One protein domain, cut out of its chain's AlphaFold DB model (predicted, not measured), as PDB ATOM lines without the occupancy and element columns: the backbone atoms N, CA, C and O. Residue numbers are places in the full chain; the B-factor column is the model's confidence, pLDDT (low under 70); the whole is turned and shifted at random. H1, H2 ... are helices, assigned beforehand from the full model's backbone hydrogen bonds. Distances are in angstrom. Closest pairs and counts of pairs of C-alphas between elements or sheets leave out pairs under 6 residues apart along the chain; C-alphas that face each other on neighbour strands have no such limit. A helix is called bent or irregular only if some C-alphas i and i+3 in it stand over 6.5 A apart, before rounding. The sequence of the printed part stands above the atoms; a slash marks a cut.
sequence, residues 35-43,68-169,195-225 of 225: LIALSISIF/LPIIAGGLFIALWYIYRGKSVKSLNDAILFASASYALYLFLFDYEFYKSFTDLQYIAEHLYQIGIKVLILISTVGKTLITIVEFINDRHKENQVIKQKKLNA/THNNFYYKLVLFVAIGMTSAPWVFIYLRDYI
ATOM      1  N   LEU A  35     187.361 369.193 329.413       68.31
ATOM      2  CA  LEU A  35     188.763 369.033 329.020       68.31
ATOM      3  C   LEU A  35     189.169 367.561 328.896       68.31
ATOM      4  O   LEU A  35     189.868 367.197 327.950       68.31
ATOM      5  N   ILE A  36     188.698 366.704 329.805       71.44
ATOM      6  CA  ILE A  36     188.910 365.254 329.725       71.44
ATOM      7  C   ILE A  36     188.232 364.692 328.471       71.44
ATOM      8  O   ILE A  36     188.869 363.966 327.711       71.44
ATOM      9  N   ALA A  37     186.978 365.066 328.205       71.06
ATOM     10  CA  ALA A  37     186.244 364.620 327.023       71.06
ATOM     11  C   ALA A  37     186.930 365.049 325.715       71.06
ATOM     12  O   ALA A  37     187.064 364.238 324.797       71.06
ATOM     13  N   LEU A  38     187.426 366.291 325.644       68.00
ATOM     14  CA  LEU A  38     188.216 366.779 324.512       68.00
ATOM     15  C   LEU A  38     189.518 365.993 324.352       68.00
ATOM     16  O   LEU A  38     189.837 365.567 323.247       68.00
ATOM     17  N   SER A  39     190.233 365.737 325.448       65.81
ATOM     18  CA  SER A  39     191.484 364.970 325.426       65.81
ATOM     19  C   SER A  39     191.263 363.538 324.922       65.81
ATOM     20  O   SER A  39     192.025 363.054 324.088       65.81
ATOM     21  N   ILE A  40     190.182 362.881 325.361       71.06
ATOM     22  CA  ILE A  40     189.784 361.547 324.884       71.06
ATOM     23  C   ILE A  40     189.410 361.597 323.395       71.06
ATOM     24  O   ILE A  40     189.856 360.747 322.628       71.06
ATOM     25  N   SER A  41     188.637 362.599 322.963       66.88
ATOM     26  CA  SER A  41     188.274 362.792 321.550       66.88
ATOM     27  C   SER A  41     189.502 362.926 320.648       66.88
ATOM     28  O   SER A  41     189.609 362.238 319.635       66.88
ATOM     29  N   ILE A  42     190.450 363.782 321.038       64.88
ATOM     30  CA  ILE A  42     191.706 364.009 320.312       64.88
ATOM     31  C   ILE A  42     192.510 362.717 320.230       64.88
ATOM     32  O   ILE A  42     193.033 362.371 319.173       64.88
ATOM     33  N   PHE A  43     192.564 361.970 321.327       64.12
ATOM     34  CA  PHE A  43     193.242 360.688 321.354       64.12
ATOM     35  C   PHE A  43     192.628 359.679 320.367       64.12
ATOM     36  O   PHE A  43     193.363 359.050 319.606       64.12
ATOM     37  N   LEU A  68     193.662 371.267 315.068       69.44
ATOM     38  CA  LEU A  68     192.329 371.880 315.154       69.44
ATOM     39  C   LEU A  68     191.682 371.752 316.547       69.44
ATOM     40  O   LEU A  68     191.234 372.764 317.091       69.44
ATOM     41  N   PRO A  69     191.651 370.559 317.172       71.69
ATOM     42  CA  PRO A  69     191.059 370.390 318.495       71.69
ATOM     43  C   PRO A  69     191.793 371.155 319.601       71.69
ATOM     44  O   PRO A  69     191.169 371.604 320.561       71.69
ATOM     45  N   ILE A  70     193.111 371.326 319.461       80.00
ATOM     46  CA  ILE A  70     193.932 372.096 320.400       80.00
ATOM     47  C   ILE A  70     193.536 373.573 320.335       80.00
ATOM     48  O   ILE A  70     193.281 374.202 321.364       80.00
ATOM     49  N   ILE A  71     193.426 374.111 319.117       80.06
ATOM     50  CA  ILE A  71     192.992 375.491 318.872       80.06
ATOM     51  C   ILE A  71     191.558 375.696 319.370       80.06
ATOM     52  O   ILE A  71     191.282 376.675 320.063       80.06
ATOM     53  N   ALA A  72     190.658 374.753 319.085       78.31
ATOM     54  CA  ALA A  72     189.270 374.815 319.524       78.31
ATOM     55  C   ALA A  72     189.138 374.760 321.058       78.31
ATOM     56  O   ALA A  72     188.373 375.528 321.643       78.31
ATOM     57  N   GLY A  73     189.934 373.919 321.726       80.12
ATOM     58  CA  GLY A  73     190.028 373.882 323.186       80.12
ATOM     59  C   GLY A  73     190.536 375.204 323.770       80.12
ATOM     60  O   GLY A  73     189.975 375.712 324.741       80.12
ATOM     61  N   GLY A  74     191.553 375.811 323.153       85.06
ATOM     62  CA  GLY A  74     192.053 377.125 323.559       85.06
ATOM     63  C   GLY A  74     191.006 378.232 323.392       85.06
ATOM     64  O   GLY A  74     190.795 379.034 324.305       85.06
ATOM     65  N   LEU A  75     190.291 378.241 322.261       83.06
ATOM     66  CA  LEU A  75     189.160 379.138 321.995       83.06
ATOM     67  C   LEU A  75     188.052 378.978 323.039       83.06
ATOM     68  O   LEU A  75     187.525 379.975 323.526       83.06
ATOM     69  N   PHE A  76     187.733 377.742 323.422       82.88
ATOM     70  CA  PHE A  76     186.758 377.454 324.470       82.88
ATOM     71  C   PHE A  76     187.168 378.049 325.825       82.88
ATOM     72  O   PHE A  76     186.348 378.683 326.492       82.88
ATOM     73  N   ILE A  77     188.440 377.920 326.215       83.62
ATOM     74  CA  ILE A  77     188.964 378.535 327.445       83.62
ATOM     75  C   ILE A  77     188.853 380.065 327.379       83.62
ATOM     76  O   ILE A  77     188.401 380.693 328.339       83.62
ATOM     77  N   ALA A  78     189.212 380.672 326.246       81.69
ATOM     78  CA  ALA A  78     189.135 382.120 326.056       81.69
ATOM     79  C   ALA A  78     187.688 382.647 326.076       81.69
ATOM     80  O   ALA A  78     187.402 383.661 326.712       81.69
ATOM     81  N   LEU A  79     186.756 381.934 325.444       77.88
ATOM     82  CA  LEU A  79     185.317 382.203 325.503       77.88
ATOM     83  C   LEU A  79     184.780 382.149 326.928       77.88
ATOM     84  O   LEU A  79     184.033 383.029 327.360       77.88
ATOM     85  N   TRP A  80     185.159 381.110 327.666       79.88
ATOM     86  CA  TRP A  80     184.742 380.968 329.050       79.88
ATOM     87  C   TRP A  80     185.327 382.108 329.888       79.88
ATOM     88  O   TRP A  80     184.612 382.702 330.694       79.88
ATOM     89  N   TYR A  81     186.581 382.496 329.655       84.44
ATOM     90  CA  TYR A  81     187.162 383.685 330.273       84.44
ATOM     91  C   TYR A  81     186.360 384.955 329.972       84.44
ATOM     92  O   TYR A  81     186.067 385.701 330.899       84.44
ATOM     93  N   ILE A  82     185.923 385.177 328.732       76.12
ATOM     94  CA  ILE A  82     185.051 386.315 328.402       76.12
ATOM     95  C   ILE A  82     183.748 386.261 329.219       76.12
ATOM     96  O   ILE A  82     183.297 387.285 329.726       76.12
ATOM     97  N   TYR A  83     183.161 385.076 329.403       72.56
ATOM     98  CA  TYR A  83     181.889 384.911 330.117       72.56
ATOM     99  C   TYR A  83     181.998 385.008 331.653       72.56
ATOM    100  O   TYR A  83     181.133 385.587 332.309       72.56
ATOM    101  N   ARG A  84     183.034 384.422 332.264       72.88
ATOM    102  CA  ARG A  84     183.219 384.342 333.732       72.88
ATOM    103  C   ARG A  84     184.267 385.301 334.288       72.88
ATOM    104  O   ARG A  84     184.399 385.416 335.511       72.88
ATOM    105  N   GLY A  85     185.045 385.935 333.423       76.19
ATOM    106  CA  GLY A  85     186.140 386.823 333.779       76.19
ATOM    107  C   GLY A  85     187.315 386.110 334.451       76.19
ATOM    108  O   GLY A  85     187.629 384.943 334.193       76.19
ATOM    109  N   LYS A  86     187.967 386.836 335.365       80.88
ATOM    110  CA  LYS A  86     189.274 386.501 335.961       80.88
ATOM    111  C   LYS A  86     189.373 385.107 336.595       80.88
ATOM    112  O   LYS A  86     190.459 384.544 336.614       80.88
ATOM    113  N   SER A  87     188.268 384.531 337.068       80.94
ATOM    114  CA  SER A  87     188.266 383.193 337.687       80.94
ATOM    115  C   SER A  87     188.780 382.086 336.755       80.94
ATOM    116  O   SER A  87     189.541 381.226 337.188       80.94
ATOM    117  N   VAL A  88     188.428 382.134 335.464       82.44
ATOM    118  CA  VAL A  88     188.873 381.150 334.459       82.44
ATOM    119  C   VAL A  88     190.342 381.338 334.126       82.44
ATOM    120  O   VAL A  88     191.073 380.362 334.007       82.44
ATOM    121  N   LYS A  89     190.784 382.597 334.034       88.38
ATOM    122  CA  LYS A  89     192.198 382.932 333.855       88.38
ATOM    123  C   LYS A  89     193.030 382.338 334.988       88.38
ATOM    124  O   LYS A  89     193.984 381.623 334.718       88.38
ATOM    125  N   SER A  90     192.635 382.577 336.239       86.69
ATOM    126  CA  SER A  90     193.338 382.041 337.408       86.69
ATOM    127  C   SER A  90     193.339 380.511 337.449       86.69
ATOM    128  O   SER A  90     194.348 379.925 337.821       86.69
ATOM    129  N   LEU A  91     192.244 379.858 337.041       85.88
ATOM    130  CA  LEU A  91     192.193 378.397 336.948       85.88
ATOM    131  C   LEU A  91     193.149 377.862 335.874       85.88
ATOM    132  O   LEU A  91     193.888 376.917 336.128       85.88
ATOM    133  N   ASN A  92     193.158 378.480 334.692       91.50
ATOM    134  CA  ASN A  92     194.066 378.095 333.618       91.50
ATOM    135  C   ASN A  92     195.537 378.321 334.006       91.50
ATOM    136  O   ASN A  92     196.381 377.469 333.748       91.50
ATOM    137  N   ASP A  93     195.830 379.431 334.685       90.81
ATOM    138  CA  ASP A  93     197.161 379.728 335.215       90.81
ATOM    139  C   ASP A  93     197.584 378.703 336.268       90.81
ATOM    140  O   ASP A  93     198.718 378.241 336.240       90.81
ATOM    141  N   ALA A  94     196.677 378.283 337.153       89.81
ATOM    142  CA  ALA A  94     196.969 377.247 338.138       89.81
ATOM    143  C   ALA A  94     197.342 375.911 337.478       89.81
ATOM    144  O   ALA A  94     198.288 375.268 337.921       89.81
ATOM    145  N   ILE A  95     196.653 375.515 336.401       89.00
ATOM    146  CA  ILE A  95     196.983 374.298 335.640       89.00
ATOM    147  C   ILE A  95     198.385 374.409 335.024       89.00
ATOM    148  O   ILE A  95     199.181 373.479 335.153       89.00
ATOM    149  N   LEU A  96     198.705 375.543 334.394       92.88
ATOM    150  CA  LEU A  96     200.009 375.776 333.763       92.88
ATOM    151  C   LEU A  96     201.152 375.872 334.782       92.88
ATOM    152  O   LEU A  96     202.233 375.333 334.558       92.88
ATOM    153  N   PHE A  97     200.931 376.531 335.918       94.19
ATOM    154  CA  PHE A  97     201.947 376.623 336.962       94.19
ATOM    155  C   PHE A  97     202.138 375.297 337.691       94.19
ATOM    156  O   PHE A  97     203.276 374.943 337.993       94.19
ATOM    157  N   ALA A  98     201.066 374.539 337.939       90.38
ATOM    158  CA  ALA A  98     201.170 373.206 338.522       90.38
ATOM    159  C   ALA A  98     201.943 372.258 337.598       90.38
ATOM    160  O   ALA A  98     202.831 371.548 338.065       90.38
ATOM    161  N   SER A  99     201.663 372.282 336.290       90.12
ATOM    162  CA  SER A  99     202.377 371.443 335.326       90.12
ATOM    163  C   SER A  99     203.851 371.828 335.202       90.12
ATOM    164  O   SER A  99     204.707 370.948 335.238       90.12
ATOM    165  N   ALA A 100     204.168 373.125 335.140       90.69
ATOM    166  CA  ALA A 100     205.548 373.606 335.115       90.69
ATOM    167  C   ALA A 100     206.307 373.245 336.403       90.69
ATOM    168  O   ALA A 100     207.445 372.786 336.343       90.69
ATOM    169  N   SER A 101     205.661 373.396 337.563       92.25
ATOM    170  CA  SER A 101     206.250 373.043 338.861       92.25
ATOM    171  C   SER A 101     206.523 371.545 338.960       92.25
ATOM    172  O   SER A 101     207.587 371.143 339.419       92.25
ATOM    173  N   TYR A 102     205.593 370.712 338.489       89.44
ATOM    174  CA  TYR A 102     205.771 369.264 338.468       89.44
ATOM    175  C   TYR A 102     206.878 368.832 337.498       89.44
ATOM    176  O   TYR A 102     207.714 368.008 337.852       89.44
ATOM    177  N   ALA A 103     206.945 369.434 336.308       87.25
ATOM    178  CA  ALA A 103     208.022 369.170 335.356       87.25
ATOM    179  C   ALA A 103     209.398 369.546 335.929       87.25
ATOM    180  O   ALA A 103     210.353 368.788 335.772       87.25
ATOM    181  N   LEU A 104     209.493 370.680 336.632       89.69
ATOM    182  CA  LEU A 104     210.724 371.102 337.299       89.69
ATOM    183  C   LEU A 104     211.098 370.165 338.455       89.69
ATOM    184  O   LEU A 104     212.268 369.834 338.615       89.69
ATOM    185  N   TYR A 105     210.115 369.712 339.235       92.25
ATOM    186  CA  TYR A 105     210.330 368.707 340.275       92.25
ATOM    187  C   TYR A 105     210.922 367.420 339.688       92.25
ATOM    188  O   TYR A 105     211.947 366.951 340.174       92.25
ATOM    189  N   LEU A 106     210.326 366.888 338.615       88.56
ATOM    190  CA  LEU A 106     210.844 365.697 337.939       88.56
ATOM    191  C   LEU A 106     212.261 365.932 337.411       88.56
ATOM    192  O   LEU A 106     213.144 365.121 337.638       88.56
ATOM    193  N   PHE A 107     212.514 367.077 336.779       88.50
ATOM    194  CA  PHE A 107     213.847 367.409 336.284       88.50
ATOM    195  C   PHE A 107     214.920 367.420 337.390       88.50
ATOM    196  O   PHE A 107     216.031 366.950 337.163       88.50
ATOM    197  N   LEU A 108     214.595 367.944 338.577       90.44
ATOM    198  CA  LEU A 108     215.544 368.081 339.688       90.44
ATOM    199  C   LEU A 108     215.715 366.804 340.522       90.44
ATOM    200  O   LEU A 108     216.807 366.569 341.035       90.44
ATOM    201  N   PHE A 109     214.653 366.015 340.696       91.44
ATOM    202  CA  PHE A 109     214.619 364.923 341.678       91.44
ATOM    203  C   PHE A 109     214.353 363.535 341.081       91.44
ATOM    204  O   PHE A 109     214.616 362.543 341.755       91.44
ATOM    205  N   ASP A 110     213.866 363.440 339.840       87.25
ATOM    206  CA  ASP A 110     213.572 362.172 339.158       87.25
ATOM    207  C   ASP A 110     213.830 362.280 337.644       87.25
ATOM    208  O   ASP A 110     212.925 362.281 336.800       87.25
ATOM    209  N   TYR A 111     215.110 362.442 337.303       86.00
ATOM    210  CA  TYR A 111     215.537 362.734 335.937       86.00
ATOM    211  C   TYR A 111     215.273 361.581 334.954       86.00
ATOM    212  O   TYR A 111     214.968 361.823 333.787       86.00
ATOM    213  N   GLU A 112     215.341 360.327 335.409       84.62
ATOM    214  CA  GLU A 112     215.042 359.164 334.562       84.62
ATOM    215  C   GLU A 112     213.559 359.136 334.166       84.62
ATOM    216  O   GLU A 112     213.226 358.931 332.994       84.62
ATOM    217  N   PHE A 113     212.654 359.444 335.101       81.69
ATOM    218  CA  PHE A 113     211.233 359.587 334.790       81.69
ATOM    219  C   PHE A 113     210.937 360.844 333.961       81.69
ATOM    220  O   PHE A 113     210.091 360.828 333.068       81.69
ATOM    221  N   TYR A 114     211.660 361.941 334.193       82.94
ATOM    222  CA  TYR A 114     211.584 363.121 333.331       82.94
ATOM    223  C   TYR A 114     211.956 362.786 331.878       82.94
ATOM    224  O   TYR A 114     211.254 363.183 330.945       82.94
ATOM    225  N   LYS A 115     213.024 362.006 331.677       81.00
ATOM    226  CA  LYS A 115     213.498 361.586 330.356       81.00
ATOM    227  C   LYS A 115     212.467 360.719 329.634       81.00
ATOM    228  O   LYS A 115     212.204 360.968 328.456       81.00
ATOM    229  N   SER A 116     211.813 359.787 330.329       76.56
ATOM    230  CA  SER A 116     210.723 358.991 329.743       76.56
ATOM    231  C   SER A 116     209.533 359.868 329.323       76.56
ATOM    232  O   SER A 116     208.979 359.688 328.243       76.56
ATOM    233  N   PHE A 117     209.228 360.924 330.085       71.94
ATOM    234  CA  PHE A 117     208.233 361.941 329.719       71.94
ATOM    235  C   PHE A 117     208.599 362.782 328.483       71.94
ATOM    236  O   PHE A 117     207.742 363.505 327.958       71.94
ATOM    237  N   THR A 118     209.844 362.727 328.005       71.94
ATOM    238  CA  THR A 118     210.308 363.416 326.787       71.94
ATOM    239  C   THR A 118     210.476 362.492 325.581       71.94
ATOM    240  O   THR A 118     210.516 362.988 324.457       71.94
ATOM    241  N   ASP A 119     210.505 361.175 325.790       76.56
ATOM    242  CA  ASP A 119     210.679 360.182 324.731       76.56
ATOM    243  C   ASP A 119     209.374 359.946 323.953       76.56
ATOM    244  O   ASP A 119     208.353 359.534 324.507       76.56
ATOM    245  N   LEU A 120     209.408 360.195 322.641       68.00
ATOM    246  CA  LEU A 120     208.248 360.072 321.757       68.00
ATOM    247  C   LEU A 120     207.673 358.650 321.712       68.00
ATOM    248  O   LEU A 120     206.454 358.504 321.620       68.00
ATOM    249  N   GLN A 121     208.524 357.618 321.760       67.94
ATOM    250  CA  GLN A 121     208.067 356.226 321.715       67.94
ATOM    251  C   GLN A 121     207.348 355.855 323.011       67.94
ATOM    252  O   GLN A 121     206.233 355.337 322.970       67.94
ATOM    253  N   TYR A 122     207.923 356.231 324.152       66.50
ATOM    254  CA  TYR A 122     207.317 355.998 325.460       66.50
ATOM    255  C   TYR A 122     205.972 356.725 325.615       66.50
ATOM    256  O   TYR A 122     204.980 356.144 326.058       66.50
ATOM    257  N   ILE A 123     205.893 357.977 325.153       65.94
ATOM    258  CA  ILE A 123     204.650 358.760 325.147       65.94
ATOM    259  C   ILE A 123     203.580 358.093 324.273       65.94
ATOM    260  O   ILE A 123     202.413 358.056 324.662       65.94
ATOM    261  N   ALA A 124     203.954 357.562 323.103       64.50
ATOM    262  CA  ALA A 124     203.021 356.889 322.197       64.50
ATOM    263  C   ALA A 124     202.412 355.619 322.816       64.50
ATOM    264  O   ALA A 124     201.250 355.298 322.559       64.50
ATOM    265  N   GLU A 125     203.173 354.927 323.661       69.25
ATOM    266  CA  GLU A 125     202.726 353.732 324.375       69.25
ATOM    267  C   GLU A 125     201.893 354.067 325.625       69.25
ATOM    268  O   GLU A 125     201.136 353.224 326.107       69.25
ATOM    269  N   HIS A 126     202.018 355.279 326.177       70.12
ATOM    270  CA  HIS A 126     201.437 355.663 327.468       70.12
ATOM    271  C   HIS A 126     200.382 356.774 327.327       70.12
ATOM    272  O   HIS A 126     200.637 357.971 327.456       70.12
ATOM    273  N   LEU A 127     199.130 356.342 327.148       64.69
ATOM    274  CA  LEU A 127     197.944 357.170 326.862       64.69
ATOM    275  C   LEU A 127     197.748 358.391 327.767       64.69
ATOM    276  O   LEU A 127     197.360 359.466 327.303       64.69
ATOM    277  N   TYR A 128     197.998 358.231 329.063       69.94
ATOM    278  CA  TYR A 128     197.800 359.302 330.034       69.94
ATOM    279  C   TYR A 128     198.775 360.470 329.803       69.94
ATOM    280  O   TYR A 128     198.404 361.623 330.015       69.94
ATOM    281  N   GLN A 129     199.990 360.199 329.310       71.75
ATOM    282  CA  GLN A 129     200.999 361.225 329.044       71.75
ATOM    283  C   GLN A 129     200.619 362.093 327.848       71.75
ATOM    284  O   GLN A 129     200.747 363.316 327.914       71.75
ATOM    285  N   ILE A 130     200.081 361.484 326.786       73.31
ATOM    286  CA  ILE A 130     199.521 362.215 325.641       73.31
ATOM    287  C   ILE A 130     198.406 363.145 326.121       73.31
ATOM    288  O   ILE A 130     198.420 364.331 325.802       73.31
ATOM    289  N   GLY A 131     197.477 362.631 326.935       72.44
ATOM    290  CA  GLY A 131     196.379 363.424 327.489       72.44
ATOM    291  C   GLY A 131     196.867 364.637 328.286       72.44
ATOM    292  O   GLY A 131     196.393 365.750 328.060       72.44
ATOM    293  N   ILE A 132     197.861 364.454 329.162       78.81
ATOM    294  CA  ILE A 132     198.448 365.551 329.949       78.81
ATOM    295  C   ILE A 132     199.124 366.588 329.041       78.81
ATOM    296  O   ILE A 132     198.915 367.786 329.221       78.81
ATOM    297  N   LYS A 133     199.893 366.159 328.034       80.88
ATOM    298  CA  LYS A 133     200.549 367.083 327.095       80.88
ATOM    299  C   LYS A 133     199.543 367.876 326.263       80.88
ATOM    300  O   LYS A 133     199.700 369.085 326.116       80.88
ATOM    301  N   VAL A 134     198.485 367.227 325.775       81.75
ATOM    302  CA  VAL A 134     197.394 367.886 325.040       81.75
ATOM    303  C   VAL A 134     196.661 368.890 325.931       81.75
ATOM    304  O   VAL A 134     196.400 370.008 325.494       81.75
ATOM    305  N   LEU A 135     196.387 368.538 327.190       83.44
ATOM    306  CA  LEU A 135     195.776 369.439 328.170       83.44
ATOM    307  C   LEU A 135     196.627 370.698 328.388       83.44
ATOM    308  O   LEU A 135     196.112 371.812 328.303       83.44
ATOM    309  N   ILE A 136     197.933 370.526 328.623       87.69
ATOM    310  CA  ILE A 136     198.879 371.638 328.797       87.69
ATOM    311  C   ILE A 136     198.905 372.515 327.544       87.69
ATOM    312  O   ILE A 136     198.897 373.743 327.645       87.69
ATOM    313  N   LEU A 137     198.897 371.901 326.362       86.75
ATOM    314  CA  LEU A 137     198.926 372.618 325.096       86.75
ATOM    315  C   LEU A 137     197.645 373.438 324.876       86.75
ATOM    316  O   LEU A 137     197.731 374.626 324.565       86.75
ATOM    317  N   ILE A 138     196.467 372.858 325.133       86.94
ATOM    318  CA  ILE A 138     195.173 373.561 325.113       86.94
ATOM    319  C   ILE A 138     195.178 374.738 326.097       86.94
ATOM    320  O   ILE A 138     194.810 375.854 325.727       86.94
ATOM    321  N   SER A 139     195.635 374.520 327.334       88.81
ATOM    322  CA  SER A 139     195.740 375.571 328.352       88.81
ATOM    323  C   SER A 139     196.700 376.690 327.948       88.81
ATOM    324  O   SER A 139     196.434 377.861 328.229       88.81
ATOM    325  N   THR A 140     197.787 376.359 327.250       90.81
ATOM    326  CA  THR A 140     198.761 377.336 326.745       90.81
ATOM    327  C   THR A 140     198.145 378.195 325.643       90.81
ATOM    328  O   THR A 140     198.195 379.421 325.722       90.81
ATOM    329  N   VAL A 141     197.477 377.581 324.661       89.31
ATOM    330  CA  VAL A 141     196.747 378.320 323.615       89.31
ATOM    331  C   VAL A 141     195.651 379.192 324.232       89.31
ATOM    332  O   VAL A 141     195.526 380.369 323.890       89.31
ATOM    333  N   GLY A 142     194.896 378.650 325.190       88.19
ATOM    334  CA  GLY A 142     193.887 379.392 325.940       88.19
ATOM    335  C   GLY A 142     194.471 380.612 326.654       88.19
ATOM    336  O   GLY A 142     193.905 381.701 326.561       88.19
ATOM    337  N   LYS A 143     195.637 380.472 327.298       91.69
ATOM    338  CA  LYS A 143     196.343 381.587 327.947       91.69
ATOM    339  C   LYS A 143     196.707 382.681 326.949       91.69
ATOM    340  O   LYS A 143     196.423 383.847 327.216       91.69
ATOM    341  N   THR A 144     197.273 382.313 325.802       88.56
ATOM    342  CA  THR A 144     197.631 383.260 324.738       88.56
ATOM    343  C   THR A 144     196.416 384.062 324.275       88.56
ATOM    344  O   THR A 144     196.470 385.288 324.209       88.56
ATOM    345  N   LEU A 145     195.288 383.392 324.023       87.44
ATOM    346  CA  LEU A 145     194.051 384.050 323.601       87.44
ATOM    347  C   LEU A 145     193.469 384.963 324.689       87.44
ATOM    348  O   LEU A 145     193.062 386.083 324.386       87.44
ATOM    349  N   ILE A 146     193.474 384.529 325.955       86.62
ATOM    350  CA  ILE A 146     193.070 385.371 327.093       86.62
ATOM    351  C   ILE A 146     193.923 386.641 327.143       86.62
ATOM    352  O   ILE A 146     193.381 387.735 327.285       86.62
ATOM    353  N   THR A 147     195.241 386.519 326.993       85.38
ATOM    354  CA  THR A 147     196.156 387.665 327.013       85.38
ATOM    355  C   THR A 147     195.919 388.616 325.838       85.38
ATOM    356  O   THR A 147     195.932 389.826 326.040       85.38
ATOM    357  N   ILE A 148     195.622 388.107 324.636       80.00
ATOM    358  CA  ILE A 148     195.228 388.946 323.489       80.00
ATOM    359  C   ILE A 148     193.942 389.726 323.800       80.00
ATOM    360  O   ILE A 148     193.868 390.928 323.545       80.00
ATOM    361  N   VAL A 149     192.937 389.068 324.385       80.38
ATOM    362  CA  VAL A 149     191.674 389.709 324.789       80.38
ATOM    363  C   VAL A 149     191.916 390.806 325.832       80.38
ATOM    364  O   VAL A 149     191.357 391.896 325.714       80.38
ATOM    365  N   GLU A 150     192.754 390.543 326.837       83.62
ATOM    366  CA  GLU A 150     193.137 391.538 327.846       83.62
ATOM    367  C   GLU A 150     193.846 392.734 327.213       83.62
ATOM    368  O   GLU A 150     193.451 393.869 327.462       83.62
ATOM    369  N   PHE A 151     194.804 392.492 326.316       78.25
ATOM    370  CA  PHE A 151     195.515 393.549 325.603       78.25
ATOM    371  C   PHE A 151     194.570 394.452 324.796       78.25
ATOM    372  O   PHE A 151     194.676 395.678 324.855       78.25
ATOM    373  N   ILE A 152     193.607 393.867 324.075       75.69
ATOM    374  CA  ILE A 152     192.603 394.630 323.316       75.69
ATOM    375  C   ILE A 152     191.736 395.474 324.261       75.69
ATOM    376  O   ILE A 152     191.489 396.652 323.984       75.69
ATOM    377  N   ASN A 153     191.287 394.897 325.379       76.25
ATOM    378  CA  ASN A 153     190.471 395.606 326.363       76.25
ATOM    379  C   ASN A 153     191.240 396.755 327.027       76.25
ATOM    380  O   ASN A 153     190.698 397.853 327.163       76.25
ATOM    381  N   ASP A 154     192.501 396.532 327.395       77.25
ATOM    382  CA  ASP A 154     193.357 397.550 328.001       77.25
ATOM    383  C   ASP A 154     193.622 398.690 327.015       77.25
ATOM    384  O   ASP A 154     193.462 399.863 327.363       77.25
ATOM    385  N   ARG A 155     193.887 398.364 325.743       71.69
ATOM    386  CA  ARG A 155     194.065 399.372 324.693       71.69
ATOM    387  C   ARG A 155     192.790 400.172 324.429       71.69
ATOM    388  O   ARG A 155     192.851 401.377 324.178       71.69
ATOM    389  N   HIS A 156     191.621 399.535 324.501       73.25
ATOM    390  CA  HIS A 156     190.344 400.236 324.383       73.25
ATOM    391  C   HIS A 156     190.131 401.211 325.547       73.25
ATOM    392  O   HIS A 156     189.785 402.370 325.314       73.25
ATOM    393  N   LYS A 157     190.384 400.774 326.787       74.31
ATOM    394  CA  LYS A 157     190.281 401.622 327.985       74.31
ATOM    395  C   LYS A 157     191.229 402.815 327.912       74.31
ATOM    396  O   LYS A 157     190.800 403.940 328.151       74.31
ATOM    397  N   GLU A 158     192.478 402.596 327.510       72.38
ATOM    398  CA  GLU A 158     193.468 403.660 327.324       72.38
ATOM    399  C   GLU A 158     192.987 404.708 326.305       72.38
ATOM    400  O   GLU A 158     193.002 405.909 326.581       72.38
ATOM    401  N   ASN A 159     192.457 404.263 325.162       73.31
ATOM    402  CA  ASN A 159     191.919 405.153 324.135       73.31
ATOM    403  C   ASN A 159     190.706 405.970 324.619       73.31
ATOM    404  O   ASN A 159     190.566 407.133 324.237       73.31
ATOM    405  N   GLN A 160     189.837 405.400 325.461       73.44
ATOM    406  CA  GLN A 160     188.710 406.129 326.064       73.44
ATOM    407  C   GLN A 160     189.198 407.211 327.038       73.44
ATOM    408  O   GLN A 160     188.717 408.344 326.993       73.44
ATOM    409  N   VAL A 161     190.201 406.900 327.863       75.81
ATOM    410  CA  VAL A 161     190.809 407.866 328.793       75.81
ATOM    411  C   VAL A 161     191.467 409.023 328.034       75.81
ATOM    412  O   VAL A 161     191.302 410.181 328.416       75.81
ATOM    413  N   ILE A 162     192.168 408.746 326.929       73.50
ATOM    414  CA  ILE A 162     192.766 409.788 326.077       73.50
ATOM    415  C   ILE A 162     191.682 410.687 325.466       73.50
ATOM    416  O   ILE A 162     191.838 411.908 325.461       73.50
ATOM    417  N   LYS A 163     190.573 410.113 324.979       72.44
ATOM    418  CA  LYS A 163     189.446 410.890 324.438       72.44
ATOM    419  C   LYS A 163     188.822 411.804 325.492       72.44
ATOM    420  O   LYS A 163     188.607 412.977 325.204       72.44
ATOM    421  N   GLN A 164     188.600 411.308 326.709       71.75
ATOM    422  CA  GLN A 164     188.070 412.123 327.809       71.75
ATOM    423  C   GLN A 164     189.028 413.250 328.216       71.75
ATOM    424  O   GLN A 164     188.595 414.380 328.414       71.75
ATOM    425  N   LYS A 165     190.340 412.980 328.285       73.25
ATOM    426  CA  LYS A 165     191.345 414.017 328.577       73.25
ATOM    427  C   LYS A 165     191.384 415.111 327.509       73.25
ATOM    428  O   LYS A 165     191.523 416.272 327.866       73.25
ATOM    429  N   LYS A 166     191.238 414.756 326.227       70.19
ATOM    430  CA  LYS A 166     191.161 415.733 325.127       70.19
ATOM    431  C   LYS A 166     189.893 416.587 325.204       70.19
ATOM    432  O   LYS A 166     190.001 417.797 325.087       70.19
ATOM    433  N   LEU A 167     188.738 415.974 325.483       68.12
ATOM    434  CA  LEU A 167     187.466 416.695 325.645       68.12
ATOM    435  C   LEU A 167     187.504 417.704 326.807       68.12
ATOM    436  O   LEU A 167     186.909 418.769 326.724       68.12
ATOM    437  N   ASN A 168     188.213 417.369 327.888       65.06
ATOM    438  CA  ASN A 168     188.348 418.232 329.064       65.06
ATOM    439  C   ASN A 168     189.442 419.309 328.924       65.06
ATOM    440  O   ASN A 168     189.508 420.203 329.764       65.06
ATOM    441  N   ALA A 169     190.315 419.208 327.917       63.88
ATOM    442  CA  ALA A 169     191.418 420.141 327.670       63.88
ATOM    443  C   ALA A 169     191.108 421.175 326.571       63.88
ATOM    444  O   ALA A 169     191.913 422.073 326.337       63.88
ATOM    445  N   THR A 195     182.579 391.768 326.555       51.47
ATOM    446  CA  THR A 195     181.571 391.204 327.466       51.47
ATOM    447  C   THR A 195     180.160 391.693 327.137       51.47
ATOM    448  O   THR A 195     179.179 391.037 327.480       51.47
ATOM    449  N   HIS A 196     180.039 392.838 326.455       48.53
ATOM    450  CA  HIS A 196     178.743 393.433 326.133       48.53
ATOM    451  C   HIS A 196     178.155 392.956 324.795       48.53
ATOM    452  O   HIS A 196     176.944 393.045 324.591       48.53
ATOM    453  N   ASN A 197     178.969 392.404 323.887       53.28
ATOM    454  CA  ASN A 197     178.506 392.075 322.542       53.28
ATOM    455  C   ASN A 197     178.181 390.576 322.383       53.28
ATOM    456  O   ASN A 197     178.993 389.774 321.919       53.28
ATOM    457  N   ASN A 198     176.947 390.214 322.759       55.94
ATOM    458  CA  ASN A 198     176.361 388.862 322.701       55.94
ATOM    459  C   ASN A 198     176.556 388.159 321.336       55.94
ATOM    460  O   ASN A 198     176.619 386.934 321.259       55.94
ATOM    461  N   PHE A 199     176.688 388.929 320.252       52.16
ATOM    462  CA  PHE A 199     176.961 388.413 318.912       52.16
ATOM    463  C   PHE A 199     178.351 387.768 318.787       52.16
ATOM    464  O   PHE A 199     178.458 386.653 318.285       52.16
ATOM    465  N   TYR A 200     179.403 388.414 319.298       55.25
ATOM    466  CA  TYR A 200     180.771 387.887 319.217       55.25
ATOM    467  C   TYR A 200     180.947 386.643 320.085       55.25
ATOM    468  O   TYR A 200     181.580 385.683 319.659       55.25
ATOM    469  N   TYR A 201     180.315 386.615 321.259       55.19
ATOM    470  CA  TYR A 201     180.278 385.420 322.102       55.19
ATOM    471  C   TYR A 201     179.631 384.231 321.375       55.19
ATOM    472  O   TYR A 201     180.207 383.146 321.328       55.19
ATOM    473  N   LYS A 202     178.464 384.441 320.750       57.66
ATOM    474  CA  LYS A 202     177.769 383.397 319.979       57.66
ATOM    475  C   LYS A 202     178.556 382.958 318.745       57.66
ATOM    476  O   LYS A 202     178.603 381.765 318.470       57.66
ATOM    477  N   LEU A 203     179.193 383.890 318.037       54.69
ATOM    478  CA  LEU A 203     180.005 383.602 316.855       54.69
ATOM    479  C   LEU A 203     181.229 382.757 317.216       54.69
ATOM    480  O   LEU A 203     181.466 381.725 316.600       54.69
ATOM    481  N   VAL A 204     181.980 383.156 318.242       59.34
ATOM    482  CA  VAL A 204     183.183 382.428 318.662       59.34
ATOM    483  C   VAL A 204     182.800 381.065 319.257       59.34
ATOM    484  O   VAL A 204     183.485 380.081 318.988       59.34
ATOM    485  N   LEU A 205     181.671 380.956 319.974       61.50
ATOM    486  CA  LEU A 205     181.136 379.672 320.448       61.50
ATOM    487  C   LEU A 205     180.742 378.753 319.284       61.50
ATOM    488  O   LEU A 205     181.062 377.568 319.308       61.50
ATOM    489  N   PHE A 206     180.095 379.293 318.252       61.09
ATOM    490  CA  PHE A 206     179.729 378.546 317.050       61.09
ATOM    491  C   PHE A 206     180.966 378.060 316.283       61.09
ATOM    492  O   PHE A 206     181.017 376.902 315.874       61.09
ATOM    493  N   VAL A 207     181.995 378.906 316.159       61.59
ATOM    494  CA  VAL A 207     183.285 378.541 315.551       61.59
ATOM    495  C   VAL A 207     183.993 377.460 316.370       61.59
ATOM    496  O   VAL A 207     184.471 376.489 315.793       61.59
ATOM    497  N   ALA A 208     184.015 377.568 317.702       58.41
ATOM    498  CA  ALA A 208     184.622 376.558 318.568       58.41
ATOM    499  C   ALA A 208     183.910 375.201 318.442       58.41
ATOM    500  O   ALA A 208     184.572 374.182 318.257       58.41
ATOM    501  N   ILE A 209     182.569 375.193 318.459       64.44
ATOM    502  CA  ILE A 209     181.763 373.981 318.250       64.44
ATOM    503  C   ILE A 209     182.055 373.386 316.870       64.44
ATOM    504  O   ILE A 209     182.362 372.198 316.785       64.44
ATOM    505  N   GLY A 210     182.032 374.207 315.814       59.62
ATOM    506  CA  GLY A 210     182.331 373.783 314.447       59.62
ATOM    507  C   GLY A 210     183.732 373.190 314.300       59.62
ATOM    508  O   GLY A 210     183.890 372.151 313.674       59.62
ATOM    509  N   MET A 211     184.746 373.780 314.934       58.47
ATOM    510  CA  MET A 211     186.115 373.256 314.902       58.47
ATOM    511  C   MET A 211     186.283 371.961 315.707       58.47
ATOM    512  O   MET A 211     187.082 371.113 315.318       58.47
ATOM    513  N   THR A 212     185.523 371.768 316.792       61.16
ATOM    514  CA  THR A 212     185.521 370.494 317.534       61.16
ATOM    515  C   THR A 212     184.733 369.383 316.845       61.16
ATOM    516  O   THR A 212     185.102 368.221 316.978       61.16
ATOM    517  N   SER A 213     183.663 369.708 316.114       61.38
ATOM    518  CA  SER A 213     182.808 368.720 315.447       61.38
ATOM    519  C   SER A 213     183.243 368.417 314.014       61.38
ATOM    520  O   SER A 213     182.969 367.322 313.534       61.38
ATOM    521  N   ALA A 214     183.962 369.323 313.343       62.19
ATOM    522  CA  ALA A 214     184.436 369.136 311.971       62.19
ATOM    523  C   ALA A 214     185.254 367.845 311.764       62.19
ATOM    524  O   ALA A 214     184.974 367.143 310.792       62.19
ATOM    525  N   PRO A 215     186.183 367.452 312.663       58.75
ATOM    526  CA  PRO A 215     186.884 366.176 312.527       58.75
ATOM    527  C   PRO A 215     185.939 364.966 312.599       58.75
ATOM    528  O   PRO A 215     186.107 364.008 311.852       58.75
ATOM    529  N   TRP A 216     184.905 365.022 313.445       58.19
ATOM    530  CA  TRP A 216     183.909 363.954 313.595       58.19
ATOM    531  C   TRP A 216     182.942 363.877 312.413       58.19
ATOM    532  O   TRP A 216     182.626 362.787 311.948       58.19
ATOM    533  N   VAL A 217     182.505 365.027 311.901       59.28
ATOM    534  CA  VAL A 217     181.656 365.126 310.707       59.28
ATOM    535  C   VAL A 217     182.401 364.610 309.477       59.28
ATOM    536  O   VAL A 217     181.820 363.876 308.686       59.28
ATOM    537  N   PHE A 218     183.695 364.919 309.348       56.53
ATOM    538  CA  PHE A 218     184.544 364.401 308.274       56.53
ATOM    539  C   PHE A 218     184.700 362.874 308.334       56.53
ATOM    540  O   PHE A 218     184.628 362.211 307.304       56.53
ATOM    541  N   ILE A 219     184.855 362.304 309.536       57.28
ATOM    542  CA  ILE A 219     184.884 360.848 309.736       57.28
ATOM    543  C   ILE A 219     183.525 360.220 309.381       57.28
ATOM    544  O   ILE A 219     183.476 359.268 308.611       57.28
ATOM    545  N   TYR A 220     182.422 360.783 309.879       56.34
ATOM    546  CA  TYR A 220     181.072 360.250 309.667       56.34
ATOM    547  C   TYR A 220     180.621 360.294 308.197       56.34
ATOM    548  O   TYR A 220     180.034 359.336 307.702       56.34
ATOM    549  N   LEU A 221     180.913 361.384 307.476       56.62
ATOM    550  CA  LEU A 221     180.626 361.504 306.038       56.62
ATOM    551  C   LEU A 221     181.411 360.490 305.199       56.62
ATOM    552  O   LEU A 221     180.938 360.097 304.139       56.62
ATOM    553  N   ARG A 222     182.588 360.060 305.665       48.06
ATOM    554  CA  ARG A 222     183.413 359.067 304.973       48.06
ATOM    555  C   ARG A 222     182.896 357.638 305.137       48.06
ATOM    556  O   ARG A 222     183.041 356.862 304.208       48.06
ATOM    557  N   ASP A 223     182.290 357.287 306.269       52.22
ATOM    558  CA  ASP A 223     181.713 355.945 306.465       52.22
ATOM    559  C   ASP A 223     180.422 355.725 305.643       52.22
ATOM    560  O   ASP A 223     179.946 354.597 305.524       52.22
ATOM    561  N   TYR A 224     179.856 356.795 305.069       50.66
ATOM    562  CA  TYR A 224     178.626 356.784 304.268       50.66
ATOM    563  C   TYR A 224     178.840 356.913 302.744       50.66
ATOM    564  O   TYR A 224     177.860 356.795 302.004       50.66
ATOM    565  N   ILE A 225     180.073 357.160 302.275       45.81
ATOM    566  CA  ILE A 225     180.461 357.247 300.848       45.81
ATOM    567  C   ILE A 225     181.334 356.044 300.497       45.81
ATOM    568  O   ILE A 225     181.045 355.401 299.464       45.81
TER     569      ILE A 225
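What this domain is: This is residues 35 to 43, 68 to 169 and 195 to 225 of the 225 residues of an uncharacterized protein of Enterobacter sp. 9-2 (UniProt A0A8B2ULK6). One very long helix, H6, makes the longest axis, and H2 crosses it, with arm H7a of the bent helix H7 packed on H2 away from H6. H3 slants away from H6, and its far end is joined through the short H4 and H5 back to the start of H6, roughly a triangle; the short H1 packs on H6 and H2. Residues 154 to 169 of H6 stick out at one end and residues 217 to 225 at another place. The printed part has 142 residues with seven named helices, H1 to H7 in chain order, and no named strand: all helix. It is loose, with a radius of gyration of the C-alphas of 19.9 A, and flat, spanning 67 by 53 by 20 A.

Where its parts are: H6, residues 127 to 169, is 63.3 A long, from C-alpha 127 at (197.944, 357.170, 326.862) to C-alpha 169 at (191.418, 420.141, 327.670). H2, residues 68 to 84, is 24.2 A long, and H3, residues 86 to 109, is 33.8 A. H1 is residues 35 to 43, 12.2 A, beginning at C-alpha 35, (188.763, 369.033, 329.020). H4, residues 111 to 116, is 8.7 A, and H5, residues 120 to 125, 8.8 A. H7, residues 198 to 223, was assigned as one helix by its hydrogen bonds but is bent: C-alphas 212 and 215 are 6.8 A apart. Its arms are H7a, residues 198 to 212, 21.2 A, and H7b, residues 215 to 223, 13.0 A.

How they stand to each other: H6 and H2 are the hubs, touching four helices each. H6 touches H2 with residues 134 to 146 alone, at a steep tilt of 46 degrees, the C-alphas of Gly 74 and Gly 142 closest at 3.8 A. H3 touches H6 with residues 89 to 99 alone, also at 46 degrees, Asn 92 and Ser 139 closest, C-alphas 6.1 A apart. H7a touches H2 at a shallow tilt of 27 degrees, opposite ways, C-alphas of Ala 72 and Ala 208 closest at 5.1 A. H1 touches H6, the closest C-alphas being those of Ser 39 and Gly 131, 5.5 A. H5 and H6 touch only at the corner, and only just, with 3 pairs of C-alphas within 8 A, Ile 123 and Gln 129 closest at 5.9 A. H4 touches H3. H7b touches no helix. In H1 to H6 and both arms, every O i to N i+4 pair is within hydrogen-bond range.

The domain as a whole: The farthest C-alphas, of Ala 169 and Ile 225, are 69.2 A apart. Residues 44 to 67 and 170 to 194 are not printed; the gaps are 12.8 A and 30.6 A between C-alphas. The links printed whole are tight. Mean pLDDT of the printed part is 74.3; residues 195 to 225 are among those under 70.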